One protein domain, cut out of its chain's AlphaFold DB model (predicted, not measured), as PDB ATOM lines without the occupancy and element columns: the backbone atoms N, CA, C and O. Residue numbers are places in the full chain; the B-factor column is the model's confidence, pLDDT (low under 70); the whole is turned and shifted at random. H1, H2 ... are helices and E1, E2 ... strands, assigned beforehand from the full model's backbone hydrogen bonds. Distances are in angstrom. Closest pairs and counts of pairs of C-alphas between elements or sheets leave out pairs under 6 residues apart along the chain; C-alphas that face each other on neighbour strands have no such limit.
ATOM      1  N   PRO A 188      -7.928  15.696 -28.559       87.44
ATOM      2  CA  PRO A 188      -8.321  16.517 -29.695       87.44
ATOM      3  C   PRO A 188      -7.377  17.711 -29.873       87.44
ATOM      4  O   PRO A 188      -7.209  18.527 -28.964       87.44
ATOM      5  N   ILE A 189      -6.806  17.855 -31.067       92.50
ATOM      6  CA  ILE A 189      -6.014  19.032 -31.435       92.50
ATOM      7  C   ILE A 189      -6.966  20.083 -32.004       92.50
ATOM      8  O   ILE A 189      -7.647  19.835 -32.999       92.50
ATOM      9  N   ARG A 190      -7.023  21.268 -31.386       91.69
ATOM     10  CA  ARG A 190      -7.811  22.411 -31.874       91.69
ATOM     11  C   ARG A 190      -6.895  23.399 -32.589       91.69
ATOM     12  O   ARG A 190      -6.105  24.074 -31.934       91.69
ATOM     13  N   CYS A 191      -7.012  23.514 -33.906       93.06
ATOM     14  CA  CYS A 191      -6.280  24.473 -34.732       93.06
ATOM     15  C   CYS A 191      -7.137  25.714 -35.031       93.06
ATOM     16  O   CYS A 191      -8.358  25.615 -35.141       93.06
ATOM     17  N   VAL A 192      -6.505  26.879 -35.197       91.31
ATOM     18  CA  VAL A 192      -7.148  28.107 -35.693       91.31
ATOM     19  C   VAL A 192      -6.660  28.387 -37.106       91.31
ATOM     20  O   VAL A 192      -5.458  28.480 -37.348       91.31
ATOM     21  N   VAL A 193      -7.603  28.549 -38.026       91.44
ATOM     22  CA  VAL A 193      -7.358  28.773 -39.448       91.44
ATOM     23  C   VAL A 193      -8.059  30.060 -39.879       91.44
ATOM     24  O   VAL A 193      -9.177  30.336 -39.442       91.44
ATOM     25  N   GLU A 194      -7.418  30.848 -40.742       88.00
ATOM     26  CA  GLU A 194      -8.061  32.007 -41.372       88.00
ATOM     27  C   GLU A 194      -9.213  31.576 -42.292       88.00
ATOM     28  O   GLU A 194      -9.137  30.579 -43.013       88.00
ATOM     29  N   GLY A 195     -10.277  32.374 -42.323       87.50
ATOM     30  CA  GLY A 195     -11.509  32.085 -43.050       87.50
ATOM     31  C   GLY A 195     -11.340  31.942 -44.561       87.50
ATOM     32  O   GLY A 195     -12.148  31.251 -45.174       87.50
ATOM     33  N   LYS A 196     -10.280  32.517 -45.146       88.12
ATOM     34  CA  LYS A 196      -9.941  32.342 -46.567       88.12
ATOM     35  C   LYS A 196      -9.582  30.886 -46.903       88.12
ATOM     36  O   LYS A 196     -10.093  30.340 -47.874       88.12
ATOM     37  N   TYR A 197      -8.839  30.199 -46.031       91.19
ATOM     38  CA  TYR A 197      -8.449  28.799 -46.244       91.19
ATOM     39  C   TYR A 197      -9.548  27.788 -45.869       91.19
ATOM     40  O   TYR A 197      -9.476  26.626 -46.262       91.19
ATOM     41  N   HIS A 198     -10.585  28.198 -45.126       90.69
ATOM     42  CA  HIS A 198     -11.675  27.311 -44.688       90.69
ATOM     43  C   HIS A 198     -12.356  26.585 -45.860       90.69
ATOM     44  O   HIS A 198     -12.595  25.383 -45.784       90.69
ATOM     45  N   ALA A 199     -12.656  27.298 -46.951       90.50
ATOM     46  CA  ALA A 199     -13.301  26.703 -48.122       90.50
ATOM     47  C   ALA A 199     -12.392  25.680 -48.828       90.50
ATOM     48  O   ALA A 199     -12.862  24.624 -49.246       90.50
ATOM     49  N   VAL A 200     -11.089  25.965 -48.895       93.25
ATOM     50  CA  VAL A 200     -10.074  25.149 -49.580       93.25
ATOM     51  C   VAL A 200      -9.775  23.857 -48.812       93.25
ATOM     52  O   VAL A 200      -9.701  22.785 -49.411       93.25
ATOM     53  N   ILE A 201      -9.697  23.933 -47.477       94.56
ATOM     54  CA  ILE A 201      -9.516  22.765 -46.597       94.56
ATOM     55  C   ILE A 201     -10.722  21.825 -46.663       94.56
ATOM     56  O   ILE A 201     -10.542  20.610 -46.634       94.56
ATOM     57  N   ILE A 202     -11.946  22.358 -46.764       93.69
ATOM     58  CA  ILE A 202     -13.139  21.534 -47.004       93.69
ATOM     59  C   ILE A 202     -13.068  20.926 -48.413       93.69
ATOM     60  O   ILE A 202     -13.213  19.713 -48.566       93.69
ATOM     61  N   GLY A 203     -12.793  21.750 -49.423       91.56
ATOM     62  CA  GLY A 203     -12.776  21.359 -50.828       91.56
ATOM     63  C   GLY A 203     -14.178  21.225 -51.444       91.56
ATOM     64  O   GLY A 203     -15.189  21.201 -50.729       91.56
ATOM     65  N   PRO A 204     -14.277  21.122 -52.780       93.31
ATOM     66  CA  PRO A 204     -15.555  20.932 -53.464       93.31
ATOM     67  C   PRO A 204     -16.249  19.657 -52.964       93.31
ATOM     68  O   PRO A 204     -15.652  18.586 -52.896       93.31
ATOM     69  N   ASN A 205     -17.522  19.766 -52.566       90.88
ATOM     70  CA  ASN A 205     -18.303  18.673 -51.962       90.88
ATOM     71  C   ASN A 205     -17.651  18.014 -50.721       90.88
ATOM     72  O   ASN A 205     -17.984  16.879 -50.353       90.88
ATOM     73  N   GLY A 206     -16.724  18.713 -50.060       89.69
ATOM     74  CA  GLY A 206     -15.960  18.188 -48.934       89.69
ATOM     75  C   GLY A 206     -14.871  17.182 -49.319       89.69
ATOM     76  O   GLY A 206     -14.532  16.361 -48.472       89.69
ATOM     77  N   SER A 207     -14.388  17.157 -50.570       95.25
ATOM     78  CA  SER A 207     -13.376  16.184 -51.018       95.25
ATOM     79  C   SER A 207     -12.094  16.270 -50.188       95.25
ATOM     80  O   SER A 207     -11.741  15.307 -49.517       95.25
ATOM     81  N   THR A 208     -11.466  17.447 -50.126       95.44
ATOM     82  CA  THR A 208     -10.171  17.660 -49.465       95.44
ATOM     83  C   THR A 208     -10.198  17.234 -47.994       95.44
ATOM     84  O   THR A 208      -9.323  16.492 -47.550       95.44
ATOM     85  N   ILE A 209     -11.232  17.617 -47.233       94.75
ATOM     86  CA  ILE A 209     -11.342  17.228 -45.816       94.75
ATOM     87  C   ILE A 209     -11.612  15.725 -45.637       94.75
ATOM     88  O   ILE A 209     -11.090  15.126 -44.697       94.75
ATOM     89  N   LYS A 210     -12.359  15.088 -46.553       94.81
ATOM     90  CA  LYS A 210     -12.558  13.626 -46.563       94.81
ATOM     91  C   LYS A 210     -11.271  12.884 -46.915       94.81
ATOM     92  O   LYS A 210     -11.003  11.846 -46.310       94.81
ATOM     93  N   ASP A 211     -10.463  13.412 -47.828       96.19
ATOM     94  CA  ASP A 211      -9.183  12.827 -48.231       96.19
ATOM     95  C   ASP A 211      -8.149  12.935 -47.102       96.19
ATOM     96  O   ASP A 211      -7.452  11.963 -46.797       96.19
ATOM     97  N   ILE A 212      -8.097  14.076 -46.401       95.69
ATOM     98  CA  ILE A 212      -7.298  14.248 -45.176       95.69
ATOM     99  C   ILE A 212      -7.758  13.248 -44.108       95.69
ATOM    100  O   ILE A 212      -6.937  12.483 -43.601       95.69
ATOM    101  N   ALA A 213      -9.059  13.192 -43.805       92.75
ATOM    102  CA  ALA A 213      -9.617  12.277 -42.808       92.75
ATOM    103  C   ALA A 213      -9.326  10.798 -43.138       92.75
ATOM    104  O   ALA A 213      -8.882  10.040 -42.277       92.75
ATOM    105  N   SER A 214      -9.490  10.393 -44.401       93.88
ATOM    106  CA  SER A 214      -9.284   9.010 -44.852       93.88
ATOM    107  C   SER A 214      -7.803   8.612 -44.879       93.88
ATOM    108  O   SER A 214      -7.445   7.534 -44.404       93.88
ATOM    109  N   SER A 215      -6.920   9.485 -45.378       94.50
ATOM    110  CA  SER A 215      -5.473   9.214 -45.480       94.50
ATOM    111  C   SER A 215      -4.737   9.221 -44.133       94.50
ATOM    112  O   SER A 215      -3.653   8.639 -44.012       94.50
ATOM    113  N   THR A 216      -5.326   9.853 -43.114       94.38
ATOM    114  CA  THR A 216      -4.786   9.921 -41.744       94.38
ATOM    115  C   THR A 216      -5.545   9.032 -40.763       94.38
ATOM    116  O   THR A 216      -5.022   8.718 -39.704       94.38
ATOM    117  N   ARG A 217      -6.747   8.553 -41.115       92.50
ATOM    118  CA  ARG A 217      -7.669   7.836 -40.211       92.50
ATOM    119  C   ARG A 217      -8.093   8.682 -38.998       92.50
ATOM    120  O   ARG A 217      -8.396   8.141 -37.936       92.50
ATOM    121  N   CYS A 218      -8.129  10.004 -39.164       92.25
ATOM    122  CA  CYS A 218      -8.604  10.959 -38.168       92.25
ATOM    123  C   CYS A 218      -9.990  11.491 -38.528       92.25
ATOM    124  O   CYS A 218     -10.335  11.635 -39.699       92.25
ATOM    125  N   ARG A 219     -10.771  11.864 -37.513       89.56
ATOM    126  CA  ARG A 219     -11.996  12.644 -37.697       89.56
ATOM    127  C   ARG A 219     -11.640  14.127 -37.590       89.56
ATOM    128  O   ARG A 219     -11.150  14.565 -36.553       89.56
ATOM    129  N   VAL A 220     -11.873  14.884 -38.658       92.19
ATOM    130  CA  VAL A 220     -11.512  16.303 -38.767       92.19
ATOM    131  C   VAL A 220     -12.784  17.112 -39.004       92.19
ATOM    132  O   VAL A 220     -13.437  16.919 -40.024       92.19
ATOM    133  N   ASP A 221     -13.134  18.000 -38.072       88.50
ATOM    134  CA  ASP A 221     -14.378  18.780 -38.109       88.50
ATOM    135  C   ASP A 221     -14.148  20.261 -37.792       88.50
ATOM    136  O   ASP A 221     -13.415  20.617 -36.864       88.50
ATOM    137  N   PHE A 222     -14.840  21.144 -38.510       89.44
ATOM    138  CA  PHE A 222     -14.917  22.561 -38.153       89.44
ATOM    139  C   PHE A 222     -15.945  22.791 -37.038       89.44
ATOM    140  O   PHE A 222     -17.069  22.292 -37.084       89.44
ATOM    141  N   VAL A 223     -15.573  23.594 -36.041       81.44
ATOM    142  CA  VAL A 223     -16.466  23.971 -34.940       81.44
ATOM    143  C   VAL A 223     -17.483  24.993 -35.446       81.44
ATOM    144  O   VAL A 223     -17.114  26.047 -35.972       81.44
ATOM    145  N   ASN A 224     -18.773  24.702 -35.265       76.75
ATOM    146  CA  ASN A 224     -19.853  25.597 -35.674       76.75
ATOM    147  C   ASN A 224     -20.016  26.756 -34.672       76.75
ATOM    148  O   ASN A 224     -20.832  26.696 -33.758       76.75
ATOM    149  N   LEU A 225     -19.182  27.787 -34.835       71.44
ATOM    150  CA  LEU A 225     -19.125  28.963 -33.964       71.44
ATOM    151  C   LEU A 225     -20.280  29.939 -34.231       71.44
ATOM    152  O   LEU A 225     -20.450  30.435 -35.358       71.44
ATOM    153  N   SER A 226     -20.997  30.281 -33.161       66.31
ATOM    154  CA  SER A 226     -22.039  31.306 -33.117       66.31
ATOM    155  C   SER A 226     -21.503  32.688 -33.516       66.31
ATOM    156  O   SER A 226     -20.305  32.967 -33.426       66.31
ATOM    157  N   LYS A 227     -22.401  33.595 -33.934       63.75
ATOM    158  CA  LYS A 227     -22.043  34.982 -34.293       63.75
ATOM    159  C   LYS A 227     -21.264  35.673 -33.163       63.75
ATOM    160  O   LYS A 227     -20.246  36.296 -33.436       63.75
ATOM    161  N   LYS A 228     -21.701  35.485 -31.912       57.31
ATOM    162  CA  LYS A 228     -21.106  36.070 -30.697       57.31
ATOM    163  C   LYS A 228     -19.703  35.521 -30.395       57.31
ATOM    164  O   LYS A 228     -18.799  36.292 -30.098       57.31
ATOM    165  N   GLU A 229     -19.494  34.210 -30.533       62.78
ATOM    166  CA  GLU A 229     -18.175  33.577 -30.343       62.78
ATOM    167  C   GLU A 229     -17.162  34.062 -31.390       62.78
ATOM    168  O   GLU A 229     -15.993  34.296 -31.081       62.78
ATOM    169  N   ARG A 230     -17.620  34.271 -32.632       66.06
ATOM    170  CA  ARG A 230     -16.778  34.756 -33.732       66.06
ATOM    171  C   ARG A 230     -16.311  36.199 -33.534       66.06
ATOM    172  O   ARG A 230     -15.187  36.515 -33.900       66.06
ATOM    173  N   THR A 231     -17.123  37.049 -32.902       61.50
ATOM    174  CA  THR A 231     -16.717  38.414 -32.533       61.50
ATOM    175  C   THR A 231     -15.534  38.417 -31.560       61.50
ATOM    176  O   THR A 231     -14.661  39.271 -31.678       61.50
ATOM    177  N   VAL A 232     -15.454  37.447 -30.639       58.16
ATOM    178  CA  VAL A 232     -14.364  37.375 -29.646       58.16
ATOM    179  C   VAL A 232     -13.101  36.706 -30.199       58.16
ATOM    180  O   VAL A 232     -11.991  37.086 -29.836       58.16
ATOM    181  N   LEU A 233     -13.250  35.726 -31.094       62.31
ATOM    182  CA  LEU A 233     -12.117  35.057 -31.750       62.31
ATOM    183  C   LEU A 233     -11.522  35.868 -32.915       62.31
ATOM    184  O   LEU A 233     -10.430  35.549 -33.376       62.31
ATOM    185  N   GLY A 234     -12.222  36.909 -33.372       62.94
ATOM    186  CA  GLY A 234     -11.928  37.652 -34.593       62.94
ATOM    187  C   GLY A 234     -12.797  37.157 -35.751       62.94
ATOM    188  O   GLY A 234     -12.841  35.964 -36.046       62.94
ATOM    189  N   ASN A 235     -13.481  38.080 -36.438       65.50
ATOM    190  CA  ASN A 235     -14.549  37.758 -37.400       65.50
ATOM    191  C   ASN A 235     -14.139  36.787 -38.529       65.50
ATOM    192  O   ASN A 235     -14.995  36.081 -39.070       65.50
ATOM    193  N   ASN A 236     -12.846  36.745 -38.858       78.69
ATOM    194  CA  ASN A 236     -12.279  35.912 -39.916       78.69
ATOM    195  C   ASN A 236     -11.704  34.574 -39.426       78.69
ATOM    196  O   ASN A 236     -11.382  33.747 -40.271       78.69
ATOM    197  N   ASP A 237     -11.588  34.309 -38.124       85.75
ATOM    198  CA  ASP A 237     -10.982  33.070 -37.623       85.75
ATOM    199  C   ASP A 237     -11.978  31.908 -37.503       85.75
ATOM    200  O   ASP A 237     -13.152  32.070 -37.155       85.75
ATOM    201  N   ARG A 238     -11.492  30.695 -37.793       87.31
ATOM    202  CA  ARG A 238     -12.240  29.431 -37.735       87.31
ATOM    203  C   ARG A 238     -11.482  28.410 -36.901       87.31
ATOM    204  O   ARG A 238     -10.270  28.278 -37.041       87.31
ATOM    205  N   ILE A 239     -12.197  27.664 -36.060       88.56
ATOM    206  CA  ILE A 239     -11.605  26.576 -35.274       88.56
ATOM    207  C   ILE A 239     -11.871  25.243 -35.973       88.56
ATOM    208  O   ILE A 239     -13.017  24.893 -36.256       88.56
ATOM    209  N   LEU A 240     -10.796  24.502 -36.209       91.75
ATOM    210  CA  LEU A 240     -10.762  23.146 -36.740       91.75
ATOM    211  C   LEU A 240     -10.360  22.199 -35.606       91.75
ATOM    212  O   LEU A 240      -9.429  22.505 -34.866       91.75
ATOM    213  N   THR A 241     -11.042  21.066 -35.448       91.19
ATOM    214  CA  THR A 241     -10.703  20.061 -34.430       91.19
ATOM    215  C   THR A 241     -10.353  18.738 -35.095       91.19
ATOM    216  O   THR A 241     -11.141  18.197 -35.869       91.19
ATOM    217  N   VAL A 242      -9.168  18.220 -34.778       93.75
ATOM    218  CA  VAL A 242      -8.658  16.924 -35.230       93.75
ATOM    219  C   VAL A 242      -8.775  15.933 -34.076       93.75
ATOM    220  O   VAL A 242      -8.169  16.121 -33.020       93.75
ATOM    221  N   HIS A 243      -9.543  14.868 -34.281       88.88
ATOM    222  CA  HIS A 243      -9.712  13.758 -33.349       88.88
ATOM    223  C   HIS A 243      -9.013  12.503 -33.889       88.88
ATOM    224  O   HIS A 243      -9.296  12.052 -35.002       88.88
ATOM    225  N   GLY A 244      -8.134  11.911 -33.081       87.56
ATOM    226  CA  GLY A 244      -7.516  10.617 -33.355       87.56
ATOM    227  C   GLY A 244      -6.299  10.344 -32.475       87.56
ATOM    228  O   GLY A 244      -5.972  11.118 -31.571       87.56
ATOM    229  N   VAL A 245      -5.615   9.242 -32.779       89.19
ATOM    230  CA  VAL A 245      -4.367   8.831 -32.120       89.19
ATOM    231  C   VAL A 245      -3.265   9.852 -32.424       89.19
ATOM    232  O   VAL A 245      -3.177  10.332 -33.550       89.19
ATOM    233  N   ALA A 246      -2.407  10.159 -31.444       87.88
ATOM    234  CA  ALA A 246      -1.452  11.275 -31.491       87.88
ATOM    235  C   ALA A 246      -0.641  11.386 -32.802       87.88
ATOM    236  O   ALA A 246      -0.643  12.445 -33.426       87.88
ATOM    237  N   GLU A 247      -0.012  10.298 -33.260       90.50
ATOM    238  CA  GLU A 247       0.767  10.269 -34.513       90.50
ATOM    239  C   GLU A 247      -0.082  10.603 -35.748       90.50
ATOM    240  O   GLU A 247       0.337  11.353 -36.628       90.50
ATOM    241  N   GLN A 248      -1.302  10.066 -35.805       93.06
ATOM    242  CA  GLN A 248      -2.217  10.281 -36.922       93.06
ATOM    243  C   GLN A 248      -2.801  11.697 -36.902       93.06
ATOM    244  O   GLN A 248      -2.929  12.327 -37.950       93.06
ATOM    245  N   ALA A 249      -3.087  12.226 -35.710       92.25
ATOM    246  CA  ALA A 249      -3.568  13.588 -35.528       92.25
ATOM    247  C   ALA A 249      -2.491  14.613 -35.936       92.25
ATOM    248  O   ALA A 249      -2.785  15.533 -36.697       92.25
ATOM    249  N   THR A 250      -1.234  14.376 -35.547       94.06
ATOM    250  CA  THR A 250      -0.050  15.136 -35.994       94.06
ATOM    251  C   THR A 250       0.082  15.103 -37.527       94.06
ATOM    252  O   THR A 250       0.235  16.137 -38.179       94.06
ATOM    253  N   LYS A 251      -0.066  13.918 -38.142       95.56
ATOM    254  CA  LYS A 251      -0.049  13.747 -39.606       95.56
ATOM    255  C   LYS A 251      -1.205  14.475 -40.309       95.56
ATOM    256  O   LYS A 251      -1.028  14.976 -41.419       95.56
ATOM    257  N   ALA A 252      -2.377  14.561 -39.680       96.12
ATOM    258  CA  ALA A 252      -3.493  15.352 -40.190       96.12
ATOM    259  C   ALA A 252      -3.207  16.855 -40.124       96.12
ATOM    260  O   ALA A 252      -3.472  17.547 -41.104       96.12
ATOM    261  N   VAL A 253      -2.598  17.353 -39.039       96.00
ATOM    262  CA  VAL A 253      -2.152  18.756 -38.954       96.00
ATOM    263  C   VAL A 253      -1.142  19.083 -40.058       96.00
ATOM    264  O   VAL A 253      -1.292  20.118 -40.702       96.00
ATOM    265  N   ALA A 254      -0.191  18.188 -40.350       96.12
ATOM    266  CA  ALA A 254       0.729  18.349 -41.482       96.12
ATOM    267  C   ALA A 254      -0.024  18.525 -42.814       96.12
ATOM    268  O   ALA A 254       0.137  19.545 -43.475       96.12
ATOM    269  N   ARG A 255      -0.947  17.607 -43.144       95.81
ATOM    270  CA  ARG A 255      -1.757  17.694 -44.377       95.81
ATOM    271  C   ARG A 255      -2.644  18.939 -44.455       95.81
ATOM    272  O   ARG A 255      -2.906  19.429 -45.549       95.81
ATOM    273  N   ILE A 256      -3.117  19.454 -43.322       95.56
ATOM    274  CA  ILE A 256      -3.875  20.712 -43.270       95.56
ATOM    275  C   ILE A 256      -2.953  21.901 -43.591       95.56
ATOM    276  O   ILE A 256      -3.349  22.782 -44.354       95.56
ATOM    277  N   LEU A 257      -1.729  21.917 -43.053       94.56
ATOM    278  CA  LEU A 257      -0.724  22.941 -43.361       94.56
ATOM    279  C   LEU A 257      -0.267  22.874 -44.828       94.56
ATOM    280  O   LEU A 257      -0.161  23.928 -45.448       94.56
ATOM    281  N   ASP A 258      -0.103  21.677 -45.403       93.81
ATOM    282  CA  ASP A 258       0.223  21.492 -46.828       93.81
ATOM    283  C   ASP A 258      -0.821  22.164 -47.738       93.81
ATOM    284  O   ASP A 258      -0.470  22.873 -48.681       93.81
ATOM    285  N   VAL A 259      -2.117  21.979 -47.446       93.31
ATOM    286  CA  VAL A 259      -3.224  22.583 -48.212       93.31
ATOM    287  C   VAL A 259      -3.249  24.105 -48.053       93.31
ATOM    288  O   VAL A 259      -3.439  24.818 -49.037       93.31
ATOM    289  N   ILE A 260      -3.019  24.615 -46.838       91.75
ATOM    290  CA  ILE A 260      -2.929  26.059 -46.571       91.75
ATOM    291  C   ILE A 260      -1.755  26.683 -47.339       91.75
ATOM    292  O   ILE A 260      -1.929  27.721 -47.977       91.75
ATOM    293  N   GLN A 261      -0.575  26.055 -47.311       88.75
ATOM    294  CA  GLN A 261       0.610  26.557 -48.008       88.75
ATOM    295  C   GLN A 261       0.449  26.470 -49.533       88.75
ATOM    296  O   GLN A 261       0.783  27.421 -50.233       88.75
ATOM    297  N   SER A 262      -0.134  25.378 -50.040       88.50
ATOM    298  CA  SER A 262      -0.420  25.193 -51.471       88.50
ATOM    299  C   SER A 262      -1.367  26.252 -52.040       88.50
ATOM    300  O   SER A 262      -1.260  26.580 -53.217       88.50
ATOM    301  N   GLU A 263      -2.291  26.785 -51.234       88.00
ATOM    302  CA  GLU A 263      -3.134  27.912 -51.648       88.00
ATOM    303  C   GLU A 263      -2.396  29.250 -51.514       88.00
ATOM    304  O   GLU A 263      -2.396  30.044 -52.449       88.00
ATOM    305  N   ALA A 264      -1.680  29.471 -50.405       84.94
ATOM    306  CA  ALA A 264      -0.921  30.703 -50.171       84.94
ATOM    307  C   ALA A 264       0.183  30.971 -51.216       84.94
ATOM    308  O   ALA A 264       0.587  32.120 -51.392       84.94
ATOM    309  N   VAL A 265       0.670  29.930 -51.903       83.06
ATOM    310  CA  VAL A 265       1.599  30.045 -53.042       83.06
ATOM    311  C   VAL A 265       0.895  30.501 -54.329       83.06
ATOM    312  O   VAL A 265       1.516  31.201 -55.118       83.06
ATOM    313  N   LYS A 266      -0.384  30.159 -54.547       82.19
ATOM    314  CA  LYS A 266      -1.145  30.594 -55.741       82.19
ATOM    315  C   LYS A 266      -1.557  32.061 -55.683       82.19
ATOM    316  O   LYS A 266      -1.738  32.675 -56.725       82.19
ATOM    317  N   ASP A 267      -1.719  32.595 -54.473       73.69
ATOM    318  CA  ASP A 267      -2.069  33.996 -54.236       73.69
ATOM    319  C   ASP A 267      -0.859  34.953 -54.396       73.69
ATOM    320  O   ASP A 267      -1.000  36.141 -54.124       73.69
ATOM    321  N   ASP A 268       0.339  34.463 -54.759       64.25
ATOM    322  CA  ASP A 268       1.620  35.206 -54.856       64.25
ATOM    323  C   ASP A 268       2.083  35.935 -53.566       64.25
ATOM    324  O   ASP A 268       3.099  36.630 -53.545       64.25
ATOM    325  N   VAL A 269       1.382  35.757 -52.441       63.47
ATOM    326  CA  VAL A 269       1.543  36.597 -51.238       63.47
ATOM    327  C   VAL A 269       2.750  36.241 -50.354       63.47
ATOM    328  O   VAL A 269       3.150  37.083 -49.552       63.47
ATOM    329  N   ASN A 270       3.319  35.024 -50.413       56.25
ATOM    330  CA  ASN A 270       4.274  34.590 -49.370       56.25
ATOM    331  C   ASN A 270       5.277  33.472 -49.750       56.25
ATOM    332  O   ASN A 270       5.582  32.597 -48.931       56.25
ATOM    333  N   VAL A 271       5.829  33.481 -50.968       55.88
ATOM    334  CA  VAL A 271       6.871  32.512 -51.372       55.88
ATOM    335  C   VAL A 271       8.156  32.736 -50.552       55.88
ATOM    336  O   VAL A 271       8.931  33.647 -50.826       55.88
ATOM    337  N   GLY A 272       8.373  31.898 -49.530       58.09
ATOM    338  CA  GLY A 272       9.537  31.951 -48.631       58.09
ATOM    339  C   GLY A 272       9.262  32.414 -47.192       58.09
ATOM    340  O   GLY A 272      10.206  32.561 -46.420       58.09
ATOM    341  N   ALA A 273       8.004  32.638 -46.799       68.31
ATOM    342  CA  ALA A 273       7.666  33.010 -45.422       68.31
ATOM    343  C   ALA A 273       7.581  31.808 -44.461       68.31
ATOM    344  O   ALA A 273       7.165  30.714 -44.850       68.31
ATOM    345  N   ASP A 274       7.904  32.040 -43.179       81.69
ATOM    346  CA  ASP A 274       7.783  31.036 -42.113       81.69
ATOM    347  C   ASP A 274       6.386  30.390 -42.086       81.69
ATOM    348  O   ASP A 274       5.359  31.079 -42.075       81.69
ATOM    349  N   THR A 275       6.340  29.066 -41.947       89.44
ATOM    350  CA  THR A 275       5.087  28.340 -41.704       89.44
ATOM    351  C   THR A 275       4.550  28.700 -40.318       89.44
ATOM    352  O   THR A 275       5.292  28.659 -39.334       89.44
ATOM    353  N   VAL A 276       3.255  29.023 -40.214       91.25
ATOM    354  CA  VAL A 276       2.598  29.361 -38.941       91.25
ATOM    355  C   VAL A 276       1.404  28.447 -38.674       91.25
ATOM    356  O   VAL A 276       0.398  28.493 -39.376       91.25
ATOM    357  N   LEU A 277       1.481  27.680 -37.587       94.81
ATOM    358  CA  LEU A 277       0.362  26.954 -36.995       94.81
ATOM    359  C   LEU A 277      -0.177  27.732 -35.789       94.81
ATOM    360  O   LEU A 277       0.578  28.267 -34.977       94.81
ATOM    361  N   ARG A 278      -1.501  27.765 -35.627       93.75
ATOM    362  CA  ARG A 278      -2.160  28.302 -34.429       93.75
ATOM    363  C   ARG A 278      -2.996  27.210 -33.784       93.75
ATOM    364  O   ARG A 278      -3.828  26.608 -34.450       93.75
ATOM    365  N   MET A 279      -2.799  26.972 -32.492       93.94
ATOM    366  CA  MET A 279      -3.540  25.994 -31.693       93.94
ATOM    367  C   MET A 279      -4.322  26.700 -30.578       93.94
ATOM    368  O   MET A 279      -3.879  27.732 -30.072       93.94
ATOM    369  N   ARG A 280      -5.457  26.143 -30.152       89.38
ATOM    370  CA  ARG A 280      -6.181  26.559 -28.940       89.38
ATOM    371  C   ARG A 280      -5.952  25.546 -27.829       89.38
ATOM    372  O   ARG A 280      -6.078  24.345 -28.047       89.38
ATOM    373  N   ALA A 281      -5.643  26.037 -26.634       89.06
ATOM    374  CA  ALA A 281      -5.562  25.208 -25.438       89.06
ATOM    375  C   ALA A 281      -5.969  25.994 -24.188       89.06
ATOM    376  O   ALA A 281      -5.759  27.207 -24.090       89.06
ATOM    377  N   HIS A 282      -6.563  25.292 -23.223       81.00
ATOM    378  CA  HIS A 282      -7.063  25.882 -21.984       81.00
ATOM    379  C   HIS A 282      -5.933  26.549 -21.180       81.00
ATOM    380  O   HIS A 282      -4.841  25.990 -21.051       81.00
ATOM    381  N   ASN A 283      -6.187  27.726 -20.597       79.25
ATOM    382  CA  ASN A 283      -5.178  28.554 -19.922       79.25
ATOM    383  C   ASN A 283      -4.368  27.785 -18.854       79.25
ATOM    384  O   ASN A 283      -3.148  27.935 -18.772       79.25
ATOM    385  N   GLN A 284      -5.022  26.899 -18.092       77.94
ATOM    386  CA  GLN A 284      -4.371  26.046 -17.084       77.94
ATOM    387  C   GLN A 284      -3.340  25.066 -17.680       77.94
ATOM    388  O   GLN A 284      -2.318  24.776 -17.052       77.94
ATOM    389  N   LEU A 285      -3.576  24.574 -18.899       87.19
ATOM    390  CA  LEU A 285      -2.645  23.700 -19.613       87.19
ATOM    391  C   LEU A 285      -1.508  24.528 -20.229       87.19
ATOM    392  O   LEU A 285      -0.340  24.174 -20.077       87.19
ATOM    393  N   CYS A 286      -1.830  25.687 -20.815       88.62
ATOM    394  CA  CYS A 286      -0.851  26.644 -21.343       88.62
ATOM    395  C   CYS A 286       0.171  27.097 -20.286       88.62
ATOM    396  O   CYS A 286       1.358  27.197 -20.587       88.62
ATOM    397  N   GLY A 287      -0.247  27.320 -19.034       86.06
ATOM    398  CA  GLY A 287       0.675  27.662 -17.943       86.06
ATOM    399  C   GLY A 287       1.744  26.587 -17.687       86.06
ATOM    400  O   GLY A 287       2.920  26.909 -17.505       86.06
ATOM    401  N   ARG A 288       1.364  25.304 -17.740       87.38
ATOM    402  CA  ARG A 288       2.290  24.169 -17.559       87.38
ATOM    403  C   ARG A 288       3.088  23.819 -18.816       87.38
ATOM    404  O   ARG A 288       4.211  23.336 -18.688       87.38
ATOM    405  N   LEU A 289       2.552  24.111 -20.003       93.62
ATOM    406  CA  LEU A 289       3.286  24.072 -21.271       93.62
ATOM    407  C   LEU A 289       4.442  25.086 -21.277       93.62
ATOM    408  O   LEU A 289       5.550  24.746 -21.678       93.62
ATOM    409  N   ILE A 290       4.200  26.306 -20.781       91.56
ATOM    410  CA  ILE A 290       5.229  27.347 -20.626       91.56
ATOM    411  C   ILE A 290       6.281  26.910 -19.589       91.56
ATOM    412  O   ILE A 290       7.480  26.919 -19.870       91.56
ATOM    413  N   GLY A 291       5.838  26.478 -18.405       86.88
ATOM    414  CA  GLY A 291       6.720  26.044 -17.317       86.88
ATOM    415  C   GLY A 291       7.381  27.198 -16.545       86.88
ATOM    416  O   GLY A 291       7.259  28.375 -16.896       86.88
ATOM    417  N   LYS A 292       8.087  26.867 -15.452       86.75
ATOM    418  CA  LYS A 292       8.763  27.857 -14.589       86.75
ATOM    419  C   LYS A 292       9.785  28.658 -15.422       86.75
ATOM    420  O   LYS A 292      10.598  28.071 -16.127       86.75
ATOM    421  N   ALA A 293       9.711  29.994 -15.391       87.06
ATOM    422  CA  ALA A 293      10.525  30.912 -16.214       87.06
ATOM    423  C   ALA A 293      10.498  30.653 -17.748       87.06
ATOM    424  O   ALA A 293      11.396  31.084 -18.485       87.06
ATOM    425  N   GLY A 294       9.468  29.954 -18.241       87.81
ATOM    426  CA  GLY A 294       9.363  29.540 -19.640       87.81
ATOM    427  C   GLY A 294      10.267  28.367 -20.025       87.81
ATOM    428  O   GLY A 294      10.496  28.174 -21.215       87.81
ATOM    429  N   SER A 295      10.825  27.613 -19.070       94.25
ATOM    430  CA  SER A 295      11.800  26.551 -19.367       94.25
ATOM    431  C   SER A 295      11.253  25.479 -20.314       94.25
ATOM    432  O   SER A 295      11.905  25.158 -21.300       94.25
ATOM    433  N   SER A 296      10.037  24.979 -20.071       94.50
ATOM    434  CA  SER A 296       9.470  23.879 -20.860       94.50
ATOM    435  C   SER A 296       9.106  24.289 -22.287       94.50
ATOM    436  O   SER A 296       9.206  23.455 -23.180       94.50
ATOM    437  N   ILE A 297       8.678  25.534 -22.521       95.25
ATOM    438  CA  ILE A 297       8.400  26.011 -23.884       95.25
ATOM    439  C   ILE A 297       9.691  26.365 -24.626       95.25
ATOM    440  O   ILE A 297       9.816  26.026 -25.796       95.25
ATOM    441  N   LYS A 298      10.692  26.936 -23.935       95.44
ATOM    442  CA  LYS A 298      12.035  27.169 -24.497       95.44
ATOM    443  C   LYS A 298      12.720  25.863 -24.907       95.44
ATOM    444  O   LYS A 298      13.347  25.826 -25.955       95.44
ATOM    445  N   GLU A 299      12.557  24.794 -24.128       96.56
ATOM    446  CA  GLU A 299      13.054  23.456 -24.471       96.56
ATOM    447  C   GLU A 299      12.419  22.925 -25.772       96.56
ATOM    448  O   GLU A 299      13.127  22.405 -26.631       96.56
ATOM    449  N   ILE A 300      11.102  23.096 -25.956       96.81
ATOM    450  CA  ILE A 300      10.409  22.697 -27.196       96.81
ATOM    451  C   ILE A 300      10.879  23.551 -28.384       96.81
ATOM    452  O   ILE A 300      11.181  22.999 -29.442       96.81
ATOM    453  N   MET A 301      11.004  24.873 -28.204       96.12
ATOM    454  CA  MET A 301      11.545  25.793 -29.218       96.12
ATOM    455  C   MET A 301      12.959  25.377 -29.649       96.12
ATOM    456  O   MET A 301      13.230  25.250 -30.839       96.12
ATOM    457  N   GLN A 302      13.840  25.082 -28.686       95.88
ATOM    458  CA  GLN A 302      15.213  24.639 -28.942       95.88
ATOM    459  C   GLN A 302      15.268  23.289 -29.672       95.88
ATOM    460  O   GLN A 302      16.044  23.141 -30.610       95.88
ATOM    461  N   LYS A 303      14.441  22.314 -29.271       96.12
ATOM    462  CA  LYS A 303      14.411  20.971 -29.879       96.12
ATOM    463  C   LYS A 303      13.897  20.944 -31.317       96.12
ATOM    464  O   LYS A 303      14.203  20.000 -32.032       96.12
ATOM    465  N   THR A 304      13.102  21.935 -31.718       96.25
ATOM    466  CA  THR A 304      12.403  21.947 -33.018       96.25
ATOM    467  C   THR A 304      12.825  23.088 -33.938       96.25
ATOM    468  O   THR A 304      12.364  23.155 -35.072       96.25
ATOM    469  N   GLY A 305      13.671  24.010 -33.466       95.06
ATOM    470  CA  GLY A 305      14.045  25.210 -34.219       95.06
ATOM    471  C   GLY A 305      12.874  26.174 -34.465       95.06
ATOM    472  O   GLY A 305      12.941  26.990 -35.380       95.06
ATOM    473  N   THR A 306      11.793  26.078 -33.682       96.38
ATOM    474  CA  THR A 306      10.579  26.891 -33.861       96.38
ATOM    475  C   THR A 306      10.504  28.059 -32.880       96.38
ATOM    476  O   THR A 306      11.006  28.009 -31.756       96.38
ATOM    477  N   ASN A 307       9.819  29.124 -33.290       95.19
ATOM    478  CA  ASN A 307       9.424  30.226 -32.425       95.19
ATOM    479  C   ASN A 307       7.978  30.015 -31.952       95.19
ATOM    480  O   ASN A 307       7.047  30.038 -32.759       95.19
ATOM    481  N   ILE A 308       7.783  29.805 -30.646       95.94
ATOM    482  CA  ILE A 308       6.461  29.548 -30.065       95.94
ATOM    483  C   ILE A 308       6.040  30.723 -29.178       95.94
ATOM    484  O   ILE A 308       6.660  31.010 -28.155       95.94
ATOM    485  N   THR A 309       4.930  31.368 -29.535       91.88
ATOM    486  CA  THR A 309       4.333  32.489 -28.797       91.88
ATOM    487  C   THR A 309       2.939  32.117 -28.297       91.88
ATOM    488  O   THR A 309       2.057  31.778 -29.078       91.88
ATOM    489  N   VAL A 310       2.702  32.219 -26.988       91.62
ATOM    490  CA  VAL A 310       1.372  32.004 -26.390       91.62
ATOM    491  C   VAL A 310       0.734  33.357 -26.090       91.62
ATOM    492  O   VAL A 310       1.277  34.119 -25.285       91.62
ATOM    493  N   THR A 311      -0.428  33.655 -26.682       84.06
ATOM    494  CA  THR A 311      -1.143  34.922 -26.434       84.06
ATOM    495  C   THR A 311      -1.364  35.124 -24.939       84.06
ATOM    496  O   THR A 311      -1.603  34.159 -24.205       84.06
ATOM    497  N   LYS A 312      -1.273  36.363 -24.441       73.00
ATOM    498  CA  LYS A 312      -1.632  36.656 -23.043       73.00
ATOM    499  C   LYS A 312      -3.103  36.287 -22.817       73.00
ATOM    500  O   LYS A 312      -3.914  36.407 -23.734       73.00
ATOM    501  N   TYR A 313      -3.434  35.810 -21.618       65.25
ATOM    502  CA  TYR A 313      -4.838  35.734 -21.221       65.25
ATOM    503  C   TYR A 313      -5.344  37.167 -21.067       65.25
ATOM    504  O   TYR A 313      -4.738  37.949 -20.334       65.25
ATOM    505  N   ILE A 314      -6.405  37.500 -21.791       54.06
ATOM    506  CA  ILE A 314      -7.134  38.755 -21.664       54.06
ATOM    507  C   ILE A 314      -8.530  38.333 -21.237       54.06
ATOM    508  O   ILE A 314      -9.211  37.622 -21.972       54.06
ATOM    509  N   GLU A 315      -8.909  38.697 -20.019       52.38
ATOM    510  CA  GLU A 315     -10.250  38.427 -19.519       52.38
ATOM    511  C   GLU A 315     -11.237  39.335 -20.274       52.38
ATOM    512  O   GLU A 315     -10.974  40.538 -20.382       52.38
ATOM    513  N   PRO A 316     -12.322  38.798 -20.859       43.72
ATOM    514  CA  PRO A 316     -13.256  39.612 -21.627       43.72
ATOM    515  C   PRO A 316     -13.933  40.658 -20.721       43.72
ATOM    516  O   PRO A 316     -14.263  40.344 -19.572       43.72
ATOM    517  N   PRO A 317     -14.188  41.887 -21.212       34.25
ATOM    518  CA  PRO A 317     -14.960  42.881 -20.469       34.25
ATOM    519  C   PRO A 317     -16.326  42.308 -20.062       34.25
ATOM    520  O   PRO A 317     -17.072  41.822 -20.908       34.25
ATOM    521  N   GLY A 318     -16.635  42.337 -18.761       44.19
ATOM    522  CA  GLY A 318     -17.826  41.698 -18.176       44.19
ATOM    523  C   GLY A 318     -17.571  40.346 -17.488       44.19
ATOM    524  O   GLY A 318     -18.413  39.892 -16.715       44.19
ATOM    525  N   GLY A 319     -16.394  39.740 -17.675       47.22
ATOM    526  CA  GLY A 319     -16.019  38.472 -17.043       47.22
ATOM    527  C   GLY A 319     -16.709  37.243 -17.649       47.22
ATOM    528  O   GLY A 319     -17.248  37.280 -18.751       47.22
ATOM    529  N   ILE A 320     -16.664  36.126 -16.920       48.78
ATOM    530  CA  ILE A 320     -17.170  34.807 -17.356       48.78
ATOM    531  C   ILE A 320     -18.640  34.524 -16.975       48.78
ATOM    532  O   ILE A 320     -19.142  33.424 -17.205       48.78
ATOM    533  N   SER A 321     -19.349  35.502 -16.409       40.00
ATOM    534  CA  SER A 321     -20.743  35.355 -15.967       40.00
ATOM    535  C   SER A 321     -21.733  35.347 -17.140       40.00
ATOM    536  O   SER A 321     -21.681  36.214 -18.007       40.00
ATOM    537  N   GLY A 322     -22.685  34.405 -17.141       42.81
ATOM    538  CA  GLY A 322     -23.777  34.353 -18.129       42.81
ATOM    539  C   GLY A 322     -23.423  33.708 -19.477       42.81
ATOM    540  O   GLY A 322     -24.103  33.952 -20.472       42.81
ATOM    541  N   LEU A 323     -22.363  32.898 -19.524       42.91
ATOM    542  CA  LEU A 323     -21.893  32.203 -20.724       42.91
ATOM    543  C   LEU A 323     -22.144  30.696 -20.605       42.91
ATOM    544  O   LEU A 323     -21.940  30.099 -19.547       42.91
ATOM    545  N   THR A 324     -22.585  30.072 -21.694       46.53
ATOM    546  CA  THR A 324     -22.788  28.618 -21.761       46.53
ATOM    547  C   THR A 324     -21.462  27.864 -21.617       46.53
ATOM    548  O   THR A 324     -20.392  28.398 -21.905       46.53
ATOM    549  N   ALA A 325     -21.505  26.585 -21.225       43.22
ATOM    550  CA  ALA A 325     -20.295  25.772 -21.040       43.22
ATOM    551  C   ALA A 325     -19.388  25.705 -22.292       43.22
ATOM    552  O   ALA A 325     -18.172  25.563 -22.167       43.22
ATOM    553  N   ASN A 326     -19.967  25.849 -23.490       41.41
ATOM    554  CA  ASN A 326     -19.232  25.865 -24.754       41.41
ATOM    555  C   ASN A 326     -18.581  27.238 -25.034       41.41
ATOM    556  O   ASN A 326     -17.409  27.293 -25.405       41.41
ATOM    557  N   GLU A 327     -19.292  28.341 -24.757       45.81
ATOM    558  CA  GLU A 327     -18.719  29.697 -24.793       45.81
ATOM    559  C   GLU A 327     -17.576  29.842 -23.766       45.81
ATOM    560  O   GLU A 327     -16.531  30.417 -24.071       45.81
ATOM    561  N   LEU A 328     -17.728  29.261 -22.569       50.16
ATOM    562  CA  LEU A 328     -16.708  29.264 -21.515       50.16
ATOM    563  C   LEU A 328     -15.421  28.540 -21.956       50.16
ATOM    564  O   LEU A 328     -14.320  29.055 -21.754       50.16
ATOM    565  N   LEU A 329     -15.552  27.389 -22.630       51.47
ATOM    566  CA  LEU A 329     -14.432  26.679 -23.262       51.47
ATOM    567  C   LEU A 329     -13.711  27.550 -24.300       51.47
ATOM    568  O   LEU A 329     -12.484  27.577 -24.323       51.47
ATOM    569  N   GLY A 330     -14.451  28.298 -25.126       46.84
ATOM    570  CA  GLY A 330     -13.869  29.227 -26.096       46.84
ATOM    571  C   GLY A 330     -13.085  30.378 -25.454       46.84
ATOM    572  O   GLY A 330     -12.055  30.783 -25.994       46.84
ATOM    573  N   LEU A 331     -13.529  30.877 -24.297       50.62
ATOM    574  CA  LEU A 331     -12.979  32.065 -23.625       50.62
ATOM    575  C   LEU A 331     -11.830  31.764 -22.653       50.62
ATOM    576  O   LEU A 331     -10.920  32.576 -22.503       50.62
ATOM    577  N   MET A 332     -11.823  30.585 -22.027       60.81
ATOM    578  CA  MET A 332     -10.727  30.152 -21.147       60.81
ATOM    579  C   MET A 332      -9.528  29.567 -21.916       60.81
ATOM    580  O   MET A 332      -8.515  29.188 -21.320       60.81
ATOM    581  N   GLU A 333      -9.612  29.500 -23.244       77.19
ATOM    582  CA  GLU A 333      -8.523  29.093 -24.126       77.19
ATOM    583  C   GLU A 333      -7.614  30.256 -24.542       77.19
ATOM    584  O   GLU A 333      -8.032  31.397 -24.744       77.19
ATOM    585  N   ARG A 334      -6.336  29.934 -24.739       85.94
ATOM    586  CA  ARG A 334      -5.320  30.834 -25.295       85.94
ATOM    587  C   ARG A 334      -4.842  30.291 -26.630       85.94
ATOM    588  O   ARG A 334      -4.876  29.081 -26.857       85.94
ATOM    589  N   THR A 335      -4.385  31.187 -27.497       88.38
ATOM    590  CA  THR A 335      -3.814  30.803 -28.785       88.38
ATOM    591  C   THR A 335      -2.319  30.568 -28.608       88.38
ATOM    592  O   THR A 335      -1.585  31.461 -28.182       88.38
ATOM    593  N   ILE A 336      -1.873  29.356 -28.919       94.38
ATOM    594  CA  ILE A 336      -0.465  28.986 -29.042       94.38
ATOM    595  C   ILE A 336      -0.125  29.129 -30.525       94.38
ATOM    596  O   ILE A 336      -0.668  28.405 -31.355       94.38
ATOM    597  N   MET A 337       0.721  30.090 -30.867       94.00
ATOM    598  CA  MET A 337       1.239  30.293 -32.214       94.00
ATOM    599  C   MET A 337       2.610  29.627 -32.312       94.00
ATOM    600  O   MET A 337       3.502  29.952 -31.533       94.00
ATOM    601  N   VAL A 338       2.765  28.706 -33.257       96.44
ATOM    602  CA  VAL A 338       4.011  28.008 -33.579       96.44
ATOM    603  C   VAL A 338       4.444  28.487 -34.957       96.44
ATOM    604  O   VAL A 338       3.720  28.288 -35.930       96.44
ATOM    605  N   ARG A 339       5.602  29.137 -35.042       94.56
ATOM    606  CA  ARG A 339       6.206  29.616 -36.288       94.56
ATOM    607  C   ARG A 339       7.514  28.867 -36.529       94.56
ATOM    608  O   ARG A 339       8.311  28.741 -35.604       94.56
ATOM    609  N   GLY A 340       7.750  28.381 -37.741       93.56
ATOM    610  CA  GLY A 340       8.964  27.630 -38.064       93.56
ATOM    611  C   GLY A 340       9.336  27.669 -39.547       93.56
ATOM    612  O   GLY A 340       8.498  28.022 -40.378       93.56
ATOM    613  N   PRO A 341      10.580  27.283 -39.882       91.25
ATOM    614  CA  PRO A 341      11.115  27.380 -41.241       91.25
ATOM    615  C   PRO A 341      10.500  26.361 -42.216       91.25
ATOM    616  O   PRO A 341      10.544  26.565 -43.423       91.25
ATOM    617  N   SER A 342       9.917  25.270 -41.712       93.00
ATOM    618  CA  SER A 342       9.250  24.239 -42.512       93.00
ATOM    619  C   SER A 342       8.004  23.699 -41.807       93.00
ATOM    620  O   SER A 342       7.886  23.783 -40.578       93.00
ATOM    621  N   ILE A 343       7.094  23.091 -42.578       93.81
ATOM    622  CA  ILE A 343       5.944  22.350 -42.035       93.81
ATOM    623  C   ILE A 343       6.427  21.262 -41.069       93.81
ATOM    624  O   ILE A 343       5.882  21.134 -39.978       93.81
ATOM    625  N   GLU A 344       7.497  20.540 -41.408       94.44
ATOM    626  CA  GLU A 344       8.072  19.476 -40.575       94.44
ATOM    627  C   GLU A 344       8.474  19.973 -39.178       94.44
ATOM    628  O   GLU A 344       8.088  19.367 -38.179       94.44
ATOM    629  N   ALA A 345       9.178  21.107 -39.086       95.50
ATOM    630  CA  ALA A 345       9.573  21.706 -37.809       95.50
ATOM    631  C   ALA A 345       8.353  22.130 -36.971       95.50
ATOM    632  O   ALA A 345       8.290  21.881 -35.764       95.50
ATOM    633  N   VAL A 346       7.346  22.727 -37.617       96.56
ATOM    634  CA  VAL A 346       6.090  23.150 -36.975       96.56
ATOM    635  C   VAL A 346       5.269  21.951 -36.484       96.56
ATOM    636  O   VAL A 346       4.707  22.004 -35.392       96.56
ATOM    637  N   VAL A 347       5.235  20.858 -37.246       96.56
ATOM    638  CA  VAL A 347       4.531  19.609 -36.913       96.56
ATOM    639  C   VAL A 347       5.245  18.841 -35.793       96.56
ATOM    640  O   VAL A 347       4.591  18.307 -34.900       96.56
ATOM    641  N   GLN A 348       6.581  18.843 -35.753       96.50
ATOM    642  CA  GLN A 348       7.335  18.311 -34.609       96.50
ATOM    643  C   GLN A 348       7.075  19.119 -33.327       96.50
ATOM    644  O   GLN A 348       6.902  18.545 -32.249       96.50
ATOM    645  N   ALA A 349       7.009  20.451 -33.432       97.06
ATOM    646  CA  ALA A 349       6.653  21.315 -32.309       97.06
ATOM    647  C   ALA A 349       5.210  21.081 -31.840       97.06
ATOM    648  O   ALA A 349       4.981  20.979 -30.634       97.06
ATOM    649  N   GLU A 350       4.259  20.927 -32.768       96.12
ATOM    650  CA  GLU A 350       2.877  20.528 -32.484       96.12
ATOM    651  C   GLU A 350       2.837  19.241 -31.656       96.12
ATOM    652  O   GLU A 350       2.313  19.270 -30.545       96.12
ATOM    653  N   ALA A 351       3.469  18.161 -32.124       95.88
ATOM    654  CA  ALA A 351       3.460  16.865 -31.445       95.88
ATOM    655  C   ALA A 351       3.995  16.940 -30.002       95.88
ATOM    656  O   ALA A 351       3.432  16.341 -29.081       95.88
ATOM    657  N   LEU A 352       5.064  17.713 -29.768       96.19
ATOM    658  CA  LEU A 352       5.597  17.945 -28.420       96.19
ATOM    659  C   LEU A 352       4.644  18.786 -27.554       96.19
ATOM    660  O   LEU A 352       4.485  18.502 -26.361       96.19
ATOM    661  N   ILE A 353       3.989  19.795 -28.134       95.94
ATOM    662  CA  ILE A 353       2.982  20.623 -27.459       95.94
ATOM    663  C   ILE A 353       1.761  19.777 -27.082       95.94
ATOM    664  O   ILE A 353       1.380  19.765 -25.910       95.94
ATOM    665  N   SER A 354       1.154  19.046 -28.018       93.31
ATOM    666  CA  SER A 354      -0.048  18.246 -27.768       93.31
ATOM    667  C   SER A 354       0.222  17.085 -26.812       93.31
ATOM    668  O   SER A 354      -0.568  16.883 -25.888       93.31
ATOM    669  N   ALA A 355       1.376  16.415 -26.903       92.25
ATOM    670  CA  ALA A 355       1.802  15.429 -25.906       92.25
ATOM    671  C   ALA A 355       1.957  16.045 -24.499       92.25
ATOM    672  O   ALA A 355       1.505  15.461 -23.508       92.25
ATOM    673  N   LYS A 356       2.544  17.247 -24.385       92.31
ATOM    674  CA  LYS A 356       2.675  17.959 -23.101       92.31
ATOM    675  C   LYS A 356       1.310  18.368 -22.540       92.31
ATOM    676  O   LYS A 356       1.078  18.185 -21.344       92.31
ATOM    677  N   LEU A 357       0.413  18.890 -23.379       91.44
ATOM    678  CA  LEU A 357      -0.951  19.281 -23.007       91.44
ATOM    679  C   LEU A 357      -1.776  18.064 -22.553       91.44
ATOM    680  O   LEU A 357      -2.384  18.125 -21.483       91.44
ATOM    681  N   LYS A 358      -1.711  16.941 -23.287       89.12
ATOM    682  CA  LYS A 358      -2.332  15.660 -22.913       89.12
ATOM    683  C   LYS A 358      -1.828  15.174 -21.554       89.12
ATOM    684  O   LYS A 358      -2.635  14.978 -20.650       89.12
ATOM    685  N   LYS A 359      -0.505  15.084 -21.357       88.69
ATOM    686  CA  LYS A 359       0.092  14.677 -20.070       88.69
ATOM    687  C   LYS A 359      -0.342  15.593 -18.923       88.69
ATOM    688  O   LYS A 359      -0.617  15.125 -17.819       88.69
ATOM    689  N   CYS A 360      -0.435  16.900 -19.171       85.00
ATOM    690  CA  CYS A 360      -0.944  17.854 -18.190       85.00
ATOM    691  C   CYS A 360      -2.410  17.566 -17.824       85.00
ATOM    692  O   CYS A 360      -2.740  17.592 -16.642       85.00
ATOM    693  N   TYR A 361      -3.273  17.279 -18.797       83.12
ATOM    694  CA  TYR A 361      -4.687  16.963 -18.570       83.12
ATOM    695  C   TYR A 361      -4.899  15.609 -17.863       83.12
ATOM    696  O   TYR A 361      -5.722  15.490 -16.952       83.12
ATOM    697  N   GLU A 362      -4.143  14.581 -18.254       82.50
ATOM    698  CA  GLU A 362      -4.178  13.258 -17.620       82.50
ATOM    699  C   GLU A 362      -3.763  13.334 -16.149       82.50
ATOM    700  O   GLU A 362      -4.407  12.713 -15.305       82.50
ATOM    701  N   SER A 363      -2.752  14.151 -15.833       76.94
ATOM    702  CA  SER A 363      -2.296  14.374 -14.452       76.94
ATOM    703  C   SER A 363      -3.429  14.907 -13.560       76.94
ATOM    704  O   SER A 363      -3.643  14.391 -12.465       76.94
ATOM    705  N   ASP A 364      -4.201  15.885 -14.048       69.12
ATOM    706  CA  ASP A 364      -5.351  16.459 -13.325       69.12
ATOM    707  C   ASP A 364      -6.494  15.442 -13.189       69.12
ATOM    708  O   ASP A 364      -7.179  15.368 -12.168       69.12
ATOM    709  N   SER A 365      -6.693  14.618 -14.220       66.69
ATOM    710  CA  SER A 365      -7.731  13.584 -14.240       66.69
ATOM    711  C   SER A 365      -7.434  12.445 -13.258       66.69
ATOM    712  O   SER A 365      -8.342  11.974 -12.572       66.69
ATOM    713  N   GLN A 366      -6.170  12.021 -13.156       64.50
ATOM    714  CA  GLN A 366      -5.721  10.971 -12.237       64.50
ATOM    715  C   GLN A 366      -5.794  11.417 -10.779       64.50
ATOM    716  O   GLN A 366      -6.364  10.704  -9.952       64.50
ATOM    717  N   LEU A 367      -5.285  12.613 -10.473       61.78
ATOM    718  CA  LEU A 367      -5.396  13.185  -9.134       61.78
ATOM    719  C   LEU A 367      -6.886  13.328  -8.730       61.78
ATOM    720  O   LEU A 367      -7.237  13.013  -7.590       61.78
ATOM    721  N   ARG A 368      -7.794  13.684  -9.662       56.78
ATOM    722  CA  ARG A 368      -9.254  13.748  -9.408       56.78
ATOM    723  C   ARG A 368      -9.888  12.383  -9.131       56.78
ATOM    724  O   ARG A 368     -10.824  12.294  -8.336       56.78
ATOM    725  N   ALA A 369      -9.380  11.325  -9.755       52.22
ATOM    726  CA  ALA A 369      -9.822   9.954  -9.507       52.22
ATOM    727  C   ALA A 369      -9.315   9.394  -8.162       52.22
ATOM    728  O   ALA A 369      -9.986   8.553  -7.563       52.22
ATOM    729  N   GLN A 370      -8.162   9.858  -7.665       46.88
ATOM    730  CA  GLN A 370      -7.632   9.461  -6.352       46.88
ATOM    731  C   GLN A 370      -8.439  10.061  -5.192       46.88
ATOM    732  O   GLN A 370      -8.719   9.356  -4.227       46.88
TER     733      GLN A 370
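What this domain is: This is residues 188 to 370 of the 730 residues of the protein "IMP Homolog" of Caenorhabditis elegans (UniProt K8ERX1). A strongly twisted sheet of six strands has helices over one face, with H4 and the long H8 in the middle of that layer. H1 and H2 pack by E2 and E3, H5 and H6 by E5 and E6; small H3 and H7 only graze the sheet, and residues 365 to 370 of H8 stick out. The 183 printed residues have eight named helices and six named strands, in the order E1 H1 H2 E2 H3 E3 H4 E4 H5 H6 E5 H7 E6 H8. The antiparallel sheet runs E2 E3 E1 E4 E6 E5; the class is mixed, helices and strands. The whole is compact, with a radius of gyration of the C-alphas of 16.6 A and spans of 48 by 39 by 31 A.

Where its parts are: E1, residues 189 to 194, begins at C-alpha 189 (-6.014, 19.032, -31.435). H1 is 195 to 202, H2 204 to 216, E2 219 to 222, H3 227 to 233 and E3 237 to 243. H4, 246 to 264, measures 27.0 A, and E4, 275 to 282, 23.3 A. H5 is 283 to 290, H6 292 to 304, E5 307 to 310, H7 325 to 331 and E6 333 to 340. H8, 343 to 370, measures 40.3 A and ends at C-alpha 370 (-7.632, 9.461, -6.352).

How they stand to each other: N to O pairs within hydrogen-bond range are N 221 and O 241 for E2 and E3, 3.0 A; N 191 and O 240 for E1 and E3, 2.8 A; N 192 and O 278 for E1 and E4, 2.8 A; N 279 and O 336 for E4 and E6, 2.8 A; N 309 and O 337 for E5 and E6, 2.8 A. The sheet curls round H4. H4 touches H8, opposite ways at a steep tilt of 38 degrees, closest at the C-alphas of Thr 250 and Ala 351, 6.0 A. H8 runs along the strands, at 1 degree to E4 on the local plane. H5 and H6 touch only at the corner, the C-alphas of Ile 290 and Ile 297 being closest at 4.7 A. Every O i to N i+4 pair is within range in H4, H7 and H8; H1 has 2 of 4, H2 7 of 9, H3 2 of 3, H5 3 of 4 and H6 7 of 9.

The domain as a whole: The C-alphas of Asp 268 and Gln 370, the two farthest apart, are 55.7 A apart. The printed part has no cut, and E5 to H7 is a long link of 14 residues. The model's pLDDT is under 70 at residues 226 to 235, 268 to 273, 313 to 332 and 364 to 370.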